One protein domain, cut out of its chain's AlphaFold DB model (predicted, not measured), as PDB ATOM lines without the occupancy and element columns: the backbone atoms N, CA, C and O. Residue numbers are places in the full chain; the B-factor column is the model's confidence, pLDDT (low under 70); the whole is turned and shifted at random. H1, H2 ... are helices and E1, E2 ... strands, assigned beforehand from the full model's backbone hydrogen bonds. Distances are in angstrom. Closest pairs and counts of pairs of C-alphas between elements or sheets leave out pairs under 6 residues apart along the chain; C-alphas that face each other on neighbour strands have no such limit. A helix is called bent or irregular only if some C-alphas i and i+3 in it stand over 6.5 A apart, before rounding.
ATOM      1  N   GLU A   3     159.547 138.604 184.558       89.12
ATOM      2  CA  GLU A   3     158.440 138.335 185.485       89.12
ATOM      3  C   GLU A   3     158.420 139.407 186.574       89.12
ATOM      4  O   GLU A   3     159.455 139.684 187.193       89.12
ATOM      5  N   SER A   4     157.262 140.016 186.812       91.69
ATOM      6  CA  SER A   4     157.082 141.000 187.879       91.69
ATOM      7  C   SER A   4     156.864 140.294 189.217       91.69
ATOM      8  O   SER A   4     155.944 139.490 189.373       91.69
ATOM      9  N   VAL A   5     157.709 140.595 190.205       94.81
ATOM     10  CA  VAL A   5     157.706 139.925 191.511       94.81
ATOM     11  C   VAL A   5     157.491 140.934 192.629       94.81
ATOM     12  O   VAL A   5     158.244 141.900 192.749       94.81
ATOM     13  N   ALA A   6     156.531 140.661 193.509       96.50
ATOM     14  CA  ALA A   6     156.338 141.388 194.757       96.50
ATOM     15  C   ALA A   6     156.898 140.575 195.930       96.50
ATOM     16  O   ALA A   6     156.364 139.535 196.315       96.50
ATOM     17  N   LYS A   7     157.996 141.045 196.523       96.38
ATOM     18  CA  LYS A   7     158.603 140.425 197.706       96.38
ATOM     19  C   LYS A   7     158.121 141.109 198.970       96.38
ATOM     20  O   LYS A   7     158.412 142.289 199.186       96.38
ATOM     21  N   VAL A   8     157.470 140.352 199.850       96.75
ATOM     22  CA  VAL A   8     156.919 140.892 201.095       96.75
ATOM     23  C   VAL A   8     157.881 140.649 202.244       96.75
ATOM     24  O   VAL A   8     158.011 139.552 202.789       96.75
ATOM     25  N   LYS A   9     158.569 141.716 202.634       95.94
ATOM     26  CA  LYS A   9     159.399 141.763 203.834       95.94
ATOM     27  C   LYS A   9     158.538 142.187 205.011       95.94
ATOM     28  O   LYS A   9     157.483 142.781 204.876       95.94
ATOM     29  N   LYS A  10     159.054 141.999 206.215       93.31
ATOM     30  CA  LYS A  10     158.359 142.371 207.455       93.31
ATOM     31  C   LYS A  10     157.867 143.825 207.532       93.31
ATOM     32  O   LYS A  10     156.859 144.100 208.179       93.31
ATOM     33  N   ARG A  11     158.632 144.763 206.965       95.25
ATOM     34  CA  ARG A  11     158.362 146.210 207.040       95.25
ATOM     35  C   ARG A  11     158.222 146.882 205.673       95.25
ATOM     36  O   ARG A  11     158.241 148.110 205.589       95.25
ATOM     37  N   SER A  12     158.171 146.089 204.610       97.00
ATOM     38  CA  SER A  12     158.085 146.621 203.258       97.00
ATOM     39  C   SER A  12     157.634 145.585 202.244       97.00
ATOM     40  O   SER A  12     157.915 144.400 202.396       97.00
ATOM     41  N   ILE A  13     157.008 146.055 201.174       97.31
ATOM     42  CA  ILE A  13     156.838 145.307 199.931       97.31
ATOM     43  C   ILE A  13     157.815 145.900 198.924       97.31
ATOM     44  O   ILE A  13     157.953 147.119 198.833       97.31
ATOM     45  N   VAL A  14     158.526 145.038 198.205       96.75
ATOM     46  CA  VAL A  14     159.415 145.443 197.115       96.75
ATOM     47  C   VAL A  14     158.926 144.776 195.846       96.75
ATOM     48  O   VAL A  14     159.040 143.555 195.728       96.75
ATOM     49  N   TYR A  15     158.410 145.571 194.917       96.06
ATOM     50  CA  TYR A  15     158.127 145.131 193.560       96.06
ATOM     51  C   TYR A  15     159.385 145.302 192.724       96.06
ATOM     52  O   TYR A  15     160.075 146.315 192.834       96.06
ATOM     53  N   TYR A  16     159.716 144.291 191.934       94.94
ATOM     54  CA  TYR A  16     160.830 144.354 191.003       94.94
ATOM     55  C   TYR A  16     160.633 143.379 189.854       94.94
ATOM     56  O   TYR A  16     160.027 142.315 189.996       94.94
ATOM     57  N   THR A  17     161.230 143.722 188.725       91.75
ATOM     58  CA  THR A  17     161.276 142.855 187.558       91.75
ATOM     59  C   THR A  17     162.404 141.830 187.680       91.75
ATOM     60  O   THR A  17     163.579 142.170 187.851       91.75
ATOM     61  N   VAL A 285     154.237 136.244 192.457       90.94
ATOM     62  CA  VAL A 285     154.472 136.389 191.017       90.94
ATOM     63  C   VAL A 285     153.259 137.042 190.363       90.94
ATOM     64  O   VAL A 285     152.245 137.254 191.024       90.94
ATOM     65  N   GLU A 286     153.364 137.381 189.082       85.38
ATOM     66  CA  GLU A 286     152.351 138.126 188.323       85.38
ATOM     67  C   GLU A 286     150.922 137.581 188.491       85.38
ATOM     68  O   GLU A 286     150.011 138.351 188.787       85.38
ATOM     69  N   SER A 287     150.741 136.257 188.459       83.69
ATOM     70  CA  SER A 287     149.432 135.611 188.648       83.69
ATOM     71  C   SER A 287     148.789 135.864 190.016       83.69
ATOM     72  O   SER A 287     147.572 135.774 190.151       83.69
ATOM     73  N   ASP A 288     149.588 136.173 191.041       84.62
ATOM     74  CA  ASP A 288     149.120 136.380 192.411       84.62
ATOM     75  C   ASP A 288     149.078 137.865 192.809       84.62
ATOM     76  O   ASP A 288     148.752 138.183 193.959       84.62
ATOM     77  N   GLN A 289     149.407 138.788 191.893       80.75
ATOM     78  CA  GLN A 289     149.563 140.205 192.231       80.75
ATOM     79  C   GLN A 289     148.261 140.878 192.681       80.75
ATOM     80  O   GLN A 289     148.290 141.738 193.559       80.75
ATOM     81  N   ALA A 290     147.109 140.434 192.173       85.25
ATOM     82  CA  ALA A 290     145.814 140.959 192.604       85.25
ATOM     83  C   ALA A 290     145.601 140.819 194.125       85.25
ATOM     84  O   ALA A 290     145.032 141.702 194.760       85.25
ATOM     85  N   HIS A 291     146.117 139.746 194.739       86.62
ATOM     86  CA  HIS A 291     145.986 139.532 196.180       86.62
ATOM     87  C   HIS A 291     146.889 140.457 197.005       86.62
ATOM     88  O   HIS A 291     146.527 140.831 198.119       86.62
ATOM     89  N   ILE A 292     148.080 140.807 196.501       93.62
ATOM     90  CA  ILE A 292     149.019 141.647 197.259       93.62
ATOM     91  C   ILE A 292     148.655 143.134 197.198       93.62
ATOM     92  O   ILE A 292     149.080 143.911 198.056       93.62
ATOM     93  N   GLU A 293     147.823 143.518 196.234       93.88
ATOM     94  CA  GLU A 293     147.337 144.882 196.049       93.88
ATOM     95  C   GLU A 293     146.552 145.389 197.271       93.88
ATOM     96  O   GLU A 293     146.779 146.505 197.746       93.88
ATOM     97  N   GLU A 294     145.742 144.523 197.891       94.62
ATOM     98  CA  GLU A 294     145.070 144.814 199.164       94.62
ATOM     99  C   GLU A 294     146.057 145.230 200.261       94.62
ATOM    100  O   GLU A 294     145.761 146.111 201.061       94.62
ATOM    101  N   LEU A 295     147.241 144.610 200.319       95.88
ATOM    102  CA  LEU A 295     148.267 144.972 201.297       95.88
ATOM    103  C   LEU A 295     149.006 146.246 200.886       95.88
ATOM    104  O   LEU A 295     149.338 147.058 201.750       95.88
ATOM    105  N   ARG A 296     149.260 146.429 199.584       96.56
ATOM    106  CA  ARG A 296     149.940 147.609 199.032       96.56
ATOM    107  C   ARG A 296     149.200 148.896 199.390       96.56
ATOM    108  O   ARG A 296     149.840 149.827 199.872       96.56
ATOM    109  N   THR A 297     147.874 148.922 199.233       96.62
ATOM    110  CA  THR A 297     147.026 150.093 199.543       96.62
ATOM    111  C   THR A 297     147.068 150.510 201.017       96.62
ATOM    112  O   THR A 297     146.822 151.667 201.343       96.62
ATOM    113  N   GLN A 298     147.443 149.598 201.920       96.94
ATOM    114  CA  GLN A 298     147.589 149.871 203.355       96.94
ATOM    115  C   GLN A 298     148.979 150.405 203.737       96.94
ATOM    116  O   GLN A 298     149.266 150.582 204.927       96.94
ATOM    117  N   MET A 299     149.878 150.594 202.769       97.56
ATOM    118  CA  MET A 299     151.280 150.944 202.990       97.56
ATOM    119  C   MET A 299     151.647 152.249 202.286       97.56
ATOM    120  O   MET A 299     151.092 152.606 201.252       97.56
ATOM    121  N   LYS A 300     152.626 152.969 202.840       97.44
ATOM    122  CA  LYS A 300     153.104 154.229 202.265       97.44
ATOM    123  C   LYS A 300     154.125 153.940 201.172       97.44
ATOM    124  O   LYS A 300     155.106 153.241 201.424       97.44
ATOM    125  N   GLU A 301     153.939 154.508 199.988       97.31
ATOM    126  CA  GLU A 301     154.948 154.449 198.932       97.31
ATOM    127  C   GLU A 301     156.229 155.185 199.366       97.31
ATOM    128  O   GLU A 301     156.191 156.293 199.911       97.31
ATOM    129  N   TYR A 302     157.379 154.554 199.145       96.94
ATOM    130  CA  TYR A 302     158.691 155.142 199.374       96.94
ATOM    131  C   TYR A 302     159.282 155.605 198.043       96.94
ATOM    132  O   TYR A 302     159.702 154.787 197.226       96.94
ATOM    133  N   LYS A 303     159.350 156.927 197.861       94.88
ATOM    134  CA  LYS A 303     159.959 157.568 196.693       94.88
ATOM    135  C   LYS A 303     161.408 157.953 196.998       94.88
ATOM    136  O   LYS A 303     161.696 158.528 198.047       94.88
ATOM    137  N   SER A 304     162.324 157.612 196.098       93.75
ATOM    138  CA  SER A 304     163.728 158.021 196.161       93.75
ATOM    139  C   SER A 304     164.327 158.015 194.764       93.75
ATOM    140  O   SER A 304     164.209 157.018 194.064       93.75
ATOM    141  N   GLU A 305     165.061 159.071 194.416       91.38
ATOM    142  CA  GLU A 305     165.805 159.193 193.149       91.38
ATOM    143  C   GLU A 305     166.845 158.079 192.938       91.38
ATOM    144  O   GLU A 305     167.320 157.850 191.835       91.38
ATOM    145  N   LYS A 306     167.225 157.368 194.008       93.56
ATOM    146  CA  LYS A 306     168.205 156.273 193.955       93.56
ATOM    147  C   LYS A 306     167.581 154.921 193.614       93.56
ATOM    148  O   LYS A 306     168.314 153.931 193.528       93.56
ATOM    149  N   LEU A 307     166.255 154.835 193.529       90.31
ATOM    150  CA  LEU A 307     165.578 153.605 193.142       90.31
ATOM    151  C   LEU A 307     165.573 153.484 191.616       90.31
ATOM    152  O   LEU A 307     165.219 154.448 190.951       90.31
ATOM    153  N   PRO A 308     165.943 152.320 191.058       92.31
ATOM    154  CA  PRO A 308     165.743 152.070 189.637       92.31
ATOM    155  C   PRO A 308     164.254 152.095 189.277       92.31
ATOM    156  O   PRO A 308     163.446 151.594 190.055       92.31
ATOM    157  N   ASP A 309     163.915 152.552 188.071       91.94
ATOM    158  CA  ASP A 309     162.523 152.716 187.607       91.94
ATOM    159  C   ASP A 309     161.699 151.417 187.634       91.94
ATOM    160  O   ASP A 309     160.485 151.425 187.813       91.94
ATOM    161  N   PHE A 310     162.365 150.266 187.515       91.62
ATOM    162  CA  PHE A 310     161.741 148.941 187.591       91.62
ATOM    163  C   PHE A 310     161.570 148.420 189.031       91.62
ATOM    164  O   PHE A 310     161.270 147.239 189.229       91.62
ATOM    165  N   VAL A 311     161.823 149.251 190.049       95.25
ATOM    166  CA  VAL A 311     161.692 148.905 191.469       95.25
ATOM    167  C   VAL A 311     160.780 149.902 192.169       95.25
ATOM    168  O   VAL A 311     161.123 151.069 192.317       95.25
ATOM    169  N   SER A 312     159.674 149.415 192.731       96.00
ATOM    170  CA  SER A 312     158.838 150.205 193.640       96.00
ATOM    171  C   SER A 312     158.832 149.603 195.042       96.00
ATOM    172  O   SER A 312     158.894 148.384 195.242       96.00
ATOM    173  N   VAL A 313     158.831 150.474 196.050       97.56
ATOM    174  CA  VAL A 313     158.942 150.082 197.458       97.56
ATOM    175  C   VAL A 313     157.810 150.714 198.247       97.56
ATOM    176  O   VAL A 313     157.625 151.923 198.222       97.56
ATOM    177  N   TYR A 314     157.103 149.896 199.017       97.75
ATOM    178  CA  TYR A 314     156.056 150.335 199.935       97.75
ATOM    179  C   TYR A 314     156.491 149.989 201.350       97.75
ATOM    180  O   TYR A 314     156.941 148.872 201.602       97.75
ATOM    181  N   VAL A 315     156.407 150.936 202.278       97.62
ATOM    182  CA  VAL A 315     156.873 150.809 203.663       97.62
ATOM    183  C   VAL A 315     155.704 150.849 204.643       97.62
ATOM    184  O   VAL A 315     154.767 151.632 204.511       97.62
ATOM    185  N   GLY A 316     155.764 149.979 205.647       95.75
ATOM    186  CA  GLY A 316     154.697 149.791 206.630       95.75
ATOM    187  C   GLY A 316     154.885 148.487 207.401       95.75
ATOM    188  O   GLY A 316     155.593 147.590 206.950       95.75
ATOM    189  N   ASN A 317     154.296 148.361 208.590       95.31
ATOM    190  CA  ASN A 317     154.361 147.105 209.335       95.31
ATOM    191  C   ASN A 317     153.407 146.090 208.701       95.31
ATOM    192  O   ASN A 317     152.202 146.173 208.922       95.31
ATOM    193  N   VAL A 318     153.947 145.109 207.970       95.38
ATOM    194  CA  VAL A 318     153.136 144.138 207.223       95.38
ATOM    195  C   VAL A 318     152.149 143.408 208.119       95.38
ATOM    196  O   VAL A 318     151.019 143.213 207.708       95.38
ATOM    197  N   LYS A 319     152.512 143.068 209.362       93.94
ATOM    198  CA  LYS A 319     151.587 142.389 210.280       93.94
ATOM    199  C   LYS A 319     150.385 143.266 210.641       93.94
ATOM    200  O   LYS A 319     149.289 142.742 210.771       93.94
ATOM    201  N   GLU A 320     150.587 144.568 210.829       95.56
ATOM    202  CA  GLU A 320     149.496 145.496 211.159       95.56
ATOM    203  C   GLU A 320     148.657 145.843 209.927       95.56
ATOM    204  O   GLU A 320     147.435 145.863 210.015       95.56
ATOM    205  N   CYS A 321     149.294 146.047 208.770       96.81
ATOM    206  CA  CYS A 321     148.596 146.265 207.502       96.81
ATOM    207  C   CYS A 321     147.749 145.042 207.118       96.81
ATOM    208  O   CYS A 321     146.586 145.190 206.770       96.81
ATOM    209  N   LEU A 322     148.292 143.830 207.278       96.25
ATOM    210  CA  LEU A 322     147.626 142.575 206.927       96.25
ATOM    211  C   LEU A 322     146.335 142.331 207.728       96.25
ATOM    212  O   LEU A 322     145.417 141.711 207.204       96.25
ATOM    213  N   LYS A 323     146.222 142.853 208.961       96.56
ATOM    214  CA  LYS A 323     144.978 142.783 209.756       96.56
ATOM    215  C   LYS A 323     143.809 143.540 209.119       96.56
ATOM    216  O   LYS A 323     142.668 143.252 209.451       96.56
ATOM    217  N   LYS A 324     144.100 144.514 208.250       96.75
ATOM    218  CA  LYS A 324     143.107 145.319 207.525       96.75
ATOM    219  C   LYS A 324     142.739 144.720 206.163       96.75
ATOM    220  O   LYS A 324     141.848 145.236 205.502       96.75
ATOM    221  N   CYS A 325     143.439 143.672 205.730       96.56
ATOM    222  CA  CYS A 325     143.202 142.998 204.454       96.56
ATOM    223  C   CYS A 325     142.206 141.841 204.608       96.56
ATOM    224  O   CYS A 325     141.881 141.423 205.725       96.56
ATOM    225  N   SER A 326     141.778 141.265 203.485       96.12
ATOM    226  CA  SER A 326     140.861 140.128 203.462       96.12
ATOM    227  C   SER A 326     141.373 138.925 204.261       96.12
ATOM    228  O   SER A 326     142.571 138.623 204.320       96.12
ATOM    229  N   ILE A 327     140.437 138.158 204.828       96.25
ATOM    230  CA  ILE A 327     140.731 136.891 205.523       96.25
ATOM    231  C   ILE A 327     141.475 135.920 204.590       96.25
ATOM    232  O   ILE A 327     142.343 135.165 205.037       96.25
ATOM    233  N   LYS A 328     141.185 135.968 203.282       95.12
ATOM    234  CA  LYS A 328     141.875 135.177 202.257       95.12
ATOM    235  C   LYS A 328     143.373 135.485 202.242       95.12
ATOM    236  O   LYS A 328     144.173 134.558 202.387       95.12
ATOM    237  N   LEU A 329     143.760 136.760 202.145       94.75
ATOM    238  CA  LEU A 329     145.168 137.160 202.151       94.75
ATOM    239  C   LEU A 329     145.850 136.813 203.483       94.75
ATOM    240  O   LEU A 329     146.943 136.245 203.497       94.75
ATOM    241  N   GLN A 330     145.179 137.067 204.610       95.62
ATOM    242  CA  GLN A 330     145.674 136.676 205.936       95.62
ATOM    243  C   GLN A 330     145.959 135.162 206.014       95.62
ATOM    244  O   GLN A 330     147.020 134.734 206.486       95.62
ATOM    245  N   SER A 331     145.043 134.343 205.489       94.69
ATOM    246  CA  SER A 331     145.168 132.884 205.417       94.69
ATOM    247  C   SER A 331     146.335 132.445 204.528       94.69
ATOM    248  O   SER A 331     147.075 131.535 204.904       94.69
ATOM    249  N   MET A 332     146.573 133.118 203.397       94.56
ATOM    250  CA  MET A 332     147.724 132.838 202.528       94.56
ATOM    251  C   MET A 332     149.057 133.016 203.266       94.56
ATOM    252  O   MET A 332     149.903 132.122 203.220       94.56
ATOM    253  N   PHE A 333     149.229 134.115 204.010       95.44
ATOM    254  CA  PHE A 333     150.438 134.344 204.814       95.44
ATOM    255  C   PHE A 333     150.608 133.294 205.913       95.44
ATOM    256  O   PHE A 333     151.704 132.756 206.096       95.44
ATOM    257  N   LYS A 334     149.524 132.959 206.627       94.69
ATOM    258  CA  LYS A 334     149.546 131.920 207.665       94.69
ATOM    259  C   LYS A 334     149.961 130.565 207.085       94.69
ATOM    260  O   LYS A 334     150.895 129.948 207.597       94.69
ATOM    261  N   LYS A 335     149.330 130.138 205.985       95.06
ATOM    262  CA  LYS A 335     149.658 128.889 205.274       95.06
ATOM    263  C   LYS A 335     151.093 128.890 204.756       95.06
ATOM    264  O   LYS A 335     151.764 127.865 204.810       95.06
ATOM    265  N   TRP A 336     151.594 130.027 204.283       95.94
ATOM    266  CA  TRP A 336     152.976 130.134 203.831       95.94
ATOM    267  C   TRP A 336     153.976 129.888 204.969       95.94
ATOM    268  O   TRP A 336     154.886 129.073 204.811       95.94
ATOM    269  N   HIS A 337     153.786 130.521 206.132       96.06
ATOM    270  CA  HIS A 337     154.634 130.284 207.307       96.06
ATOM    271  C   HIS A 337     154.523 128.850 207.833       96.06
ATOM    272  O   HIS A 337     155.539 128.265 208.209       96.06
ATOM    273  N   GLN A 338     153.323 128.268 207.797       95.06
ATOM    274  CA  GLN A 338     153.107 126.861 208.121       95.06
ATOM    275  C   GLN A 338     153.892 125.936 207.178       95.06
ATOM    276  O   GLN A 338     154.602 125.056 207.652       95.06
ATOM    277  N   ARG A 339     153.883 126.186 205.864       94.31
ATOM    278  CA  ARG A 339     154.701 125.421 204.905       94.31
ATOM    279  C   ARG A 339     156.199 125.551 205.180       94.31
ATOM    280  O   ARG A 339     156.934 124.585 205.008       94.31
ATOM    281  N   GLN A 340     156.673 126.725 205.615       95.62
ATOM    282  CA  GLN A 340     158.073 126.877 206.039       95.62
ATOM    283  C   GLN A 340     158.371 126.044 207.292       95.62
ATOM    284  O   GLN A 340     159.436 125.440 207.375       95.62
ATOM    285  N   TYR A 341     157.439 125.979 208.247       96.12
ATOM    286  CA  TYR A 341     157.562 125.116 209.422       96.12
ATOM    287  C   TYR A 341     157.609 123.632 209.024       96.12
ATOM    288  O   TYR A 341     158.530 122.918 209.408       96.12
ATOM    289  N   GLU A 342     156.676 123.174 208.190       93.19
ATOM    290  CA  GLU A 342     156.637 121.795 207.684       93.19
ATOM    291  C   GLU A 342     157.918 121.440 206.919       93.19
ATOM    292  O   GLU A 342     158.490 120.370 207.118       93.19
ATOM    293  N   PHE A 343     158.436 122.364 206.107       92.00
ATOM    294  CA  PHE A 343     159.722 122.202 205.433       92.00
ATOM    295  C   PHE A 343     160.898 122.026 206.412       92.00
ATOM    296  O   PHE A 343     161.845 121.301 206.110       92.00
ATOM    297  N   LEU A 344     160.866 122.682 207.573       93.00
ATOM    298  CA  LEU A 344     161.937 122.581 208.564       93.00
ATOM    299  C   LEU A 344     161.875 121.285 209.381       93.00
ATOM    300  O   LEU A 344     162.938 120.743 209.675       93.00
ATOM    301  N   TYR A 345     160.674 120.807 209.722       92.56
ATOM    302  CA  TYR A 345     160.477 119.762 210.742       92.56
ATOM    303  C   TYR A 345     159.874 118.462 210.211       92.56
ATOM    304  O   TYR A 345     160.202 117.381 210.687       92.56
ATOM    305  N   ASN A 346     159.035 118.544 209.182       83.44
ATOM    306  CA  ASN A 346     158.304 117.391 208.655       83.44
ATOM    307  C   ASN A 346     158.901 116.887 207.338       83.44
ATOM    308  O   ASN A 346     158.513 115.833 206.845       83.44
ATOM    309  N   TYR A 347     159.871 117.604 206.762       66.81
ATOM    310  CA  TYR A 347     160.472 117.237 205.481       66.81
ATOM    311  C   TYR A 347     161.165 115.873 205.514       66.81
ATOM    312  O   TYR A 347     161.126 115.156 204.519       66.81
ATOM    313  N   LYS A 348     161.765 115.484 206.649       58.81
ATOM    314  CA  LYS A 348     162.363 114.150 206.793       58.81
ATOM    315  C   LYS A 348     161.289 113.063 206.774       58.81
ATOM    316  O   LYS A 348     161.462 112.102 206.041       58.81
ATOM    317  N   SER A 349     160.184 113.251 207.493       57.25
ATOM    318  CA  SER A 349     159.040 112.331 207.463       57.25
ATOM    319  C   SER A 349     158.406 112.270 206.076       57.25
ATOM    320  O   SER A 349     158.147 111.185 205.588       57.25
ATOM    321  N   MET A 350     158.272 113.405 205.382       56.66
ATOM    322  CA  MET A 350     157.749 113.455 204.012       56.66
ATOM    323  C   MET A 350     158.688 112.780 203.000       56.66
ATOM    324  O   MET A 350     158.223 112.162 202.046       56.66
TER     325      MET A 350
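This is residues 3 to 17 and 285 to 350 of the 420 residues of an uncharacterized protein of Epilithonimonas mollis (UniProt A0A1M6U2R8). A small antiparallel sheet, in the order E1, E2, E4, E3, has H1 on one face, over E1 and E2 and slantwise to the strands, and the long helix H3 reaches away from this body as an arm, with the short H4 at its tip. Residues 334 to 341 and 343 to 349 stand free. The printed part has 81 residues with four named helices and four named strands, in the order E1, E2, H1, E3, E4, H2, H3, H4; the class is mixed. It is loose, with a radius of gyration of the C-alphas of 14.5 A, and spans 49 by 26 by 22 A.

E1, residues 3 to 9, and E2, residues 12 to 17, form a hairpin, with N 7 and O 14 within hydrogen-bond range at 2.8 A. H1, residues 286 to 296, is on the sheet at a height of 9.3 A, giving two layers, a helix on one face of a sheet; its closest C-alphas to E1 are Glu 286 and Ser 4, 5.6 A. E3, residues 300 to 302, and E4, residues 311 to 315, form a hairpin, with N 302 and O 313 at 2.8 A; E4 and E2 are antiparallel, with N 13 and O 314 at 2.9 A. H2, residues 318 to 322, only just touches H1, with 3 pairs of C-alphas within 8 A, the closest Leu 322 and Leu 295, 6.2 A. H3, residues 327 to 345, is close to H1 but not clearly touching, the closest C-alphas being Leu 329 and His 291, 6.5 A, at a steep tilt of 67 degrees. H4, residues 347 to 350, meets H3 only through their link. Every O i to N i+4 pair is within range in H2 and H3, but 2 of 7 in H1, beside 5 of 8 O i to N i+3 pairs; H4 is too short for an i+4 pair.

E1, 18.7 A long, begins at C-alpha 3 (158.440, 138.335, 185.485), and E2 measures 16.5 A. H1, 14.5 A, is irregular: C-alphas 287 and 290 are 7.6 A apart. E4 measures 13.2 A. H3, 26.7 A, begins at C-alpha 327 (140.731, 136.891, 205.523), and H4 ends at C-alpha 350 (157.749, 113.455, 204.012).

The two C-alphas farthest apart, Glu 305 and Ser 349, are 49.5 A apart. Residues 18 to 284 are not printed, and C-alphas 17 and 285 are 10.0 A apart across the cut. Of the links printed whole, E3 to E4 is short and the others are tight. Residues 347 to 350 have pLDDT under 70.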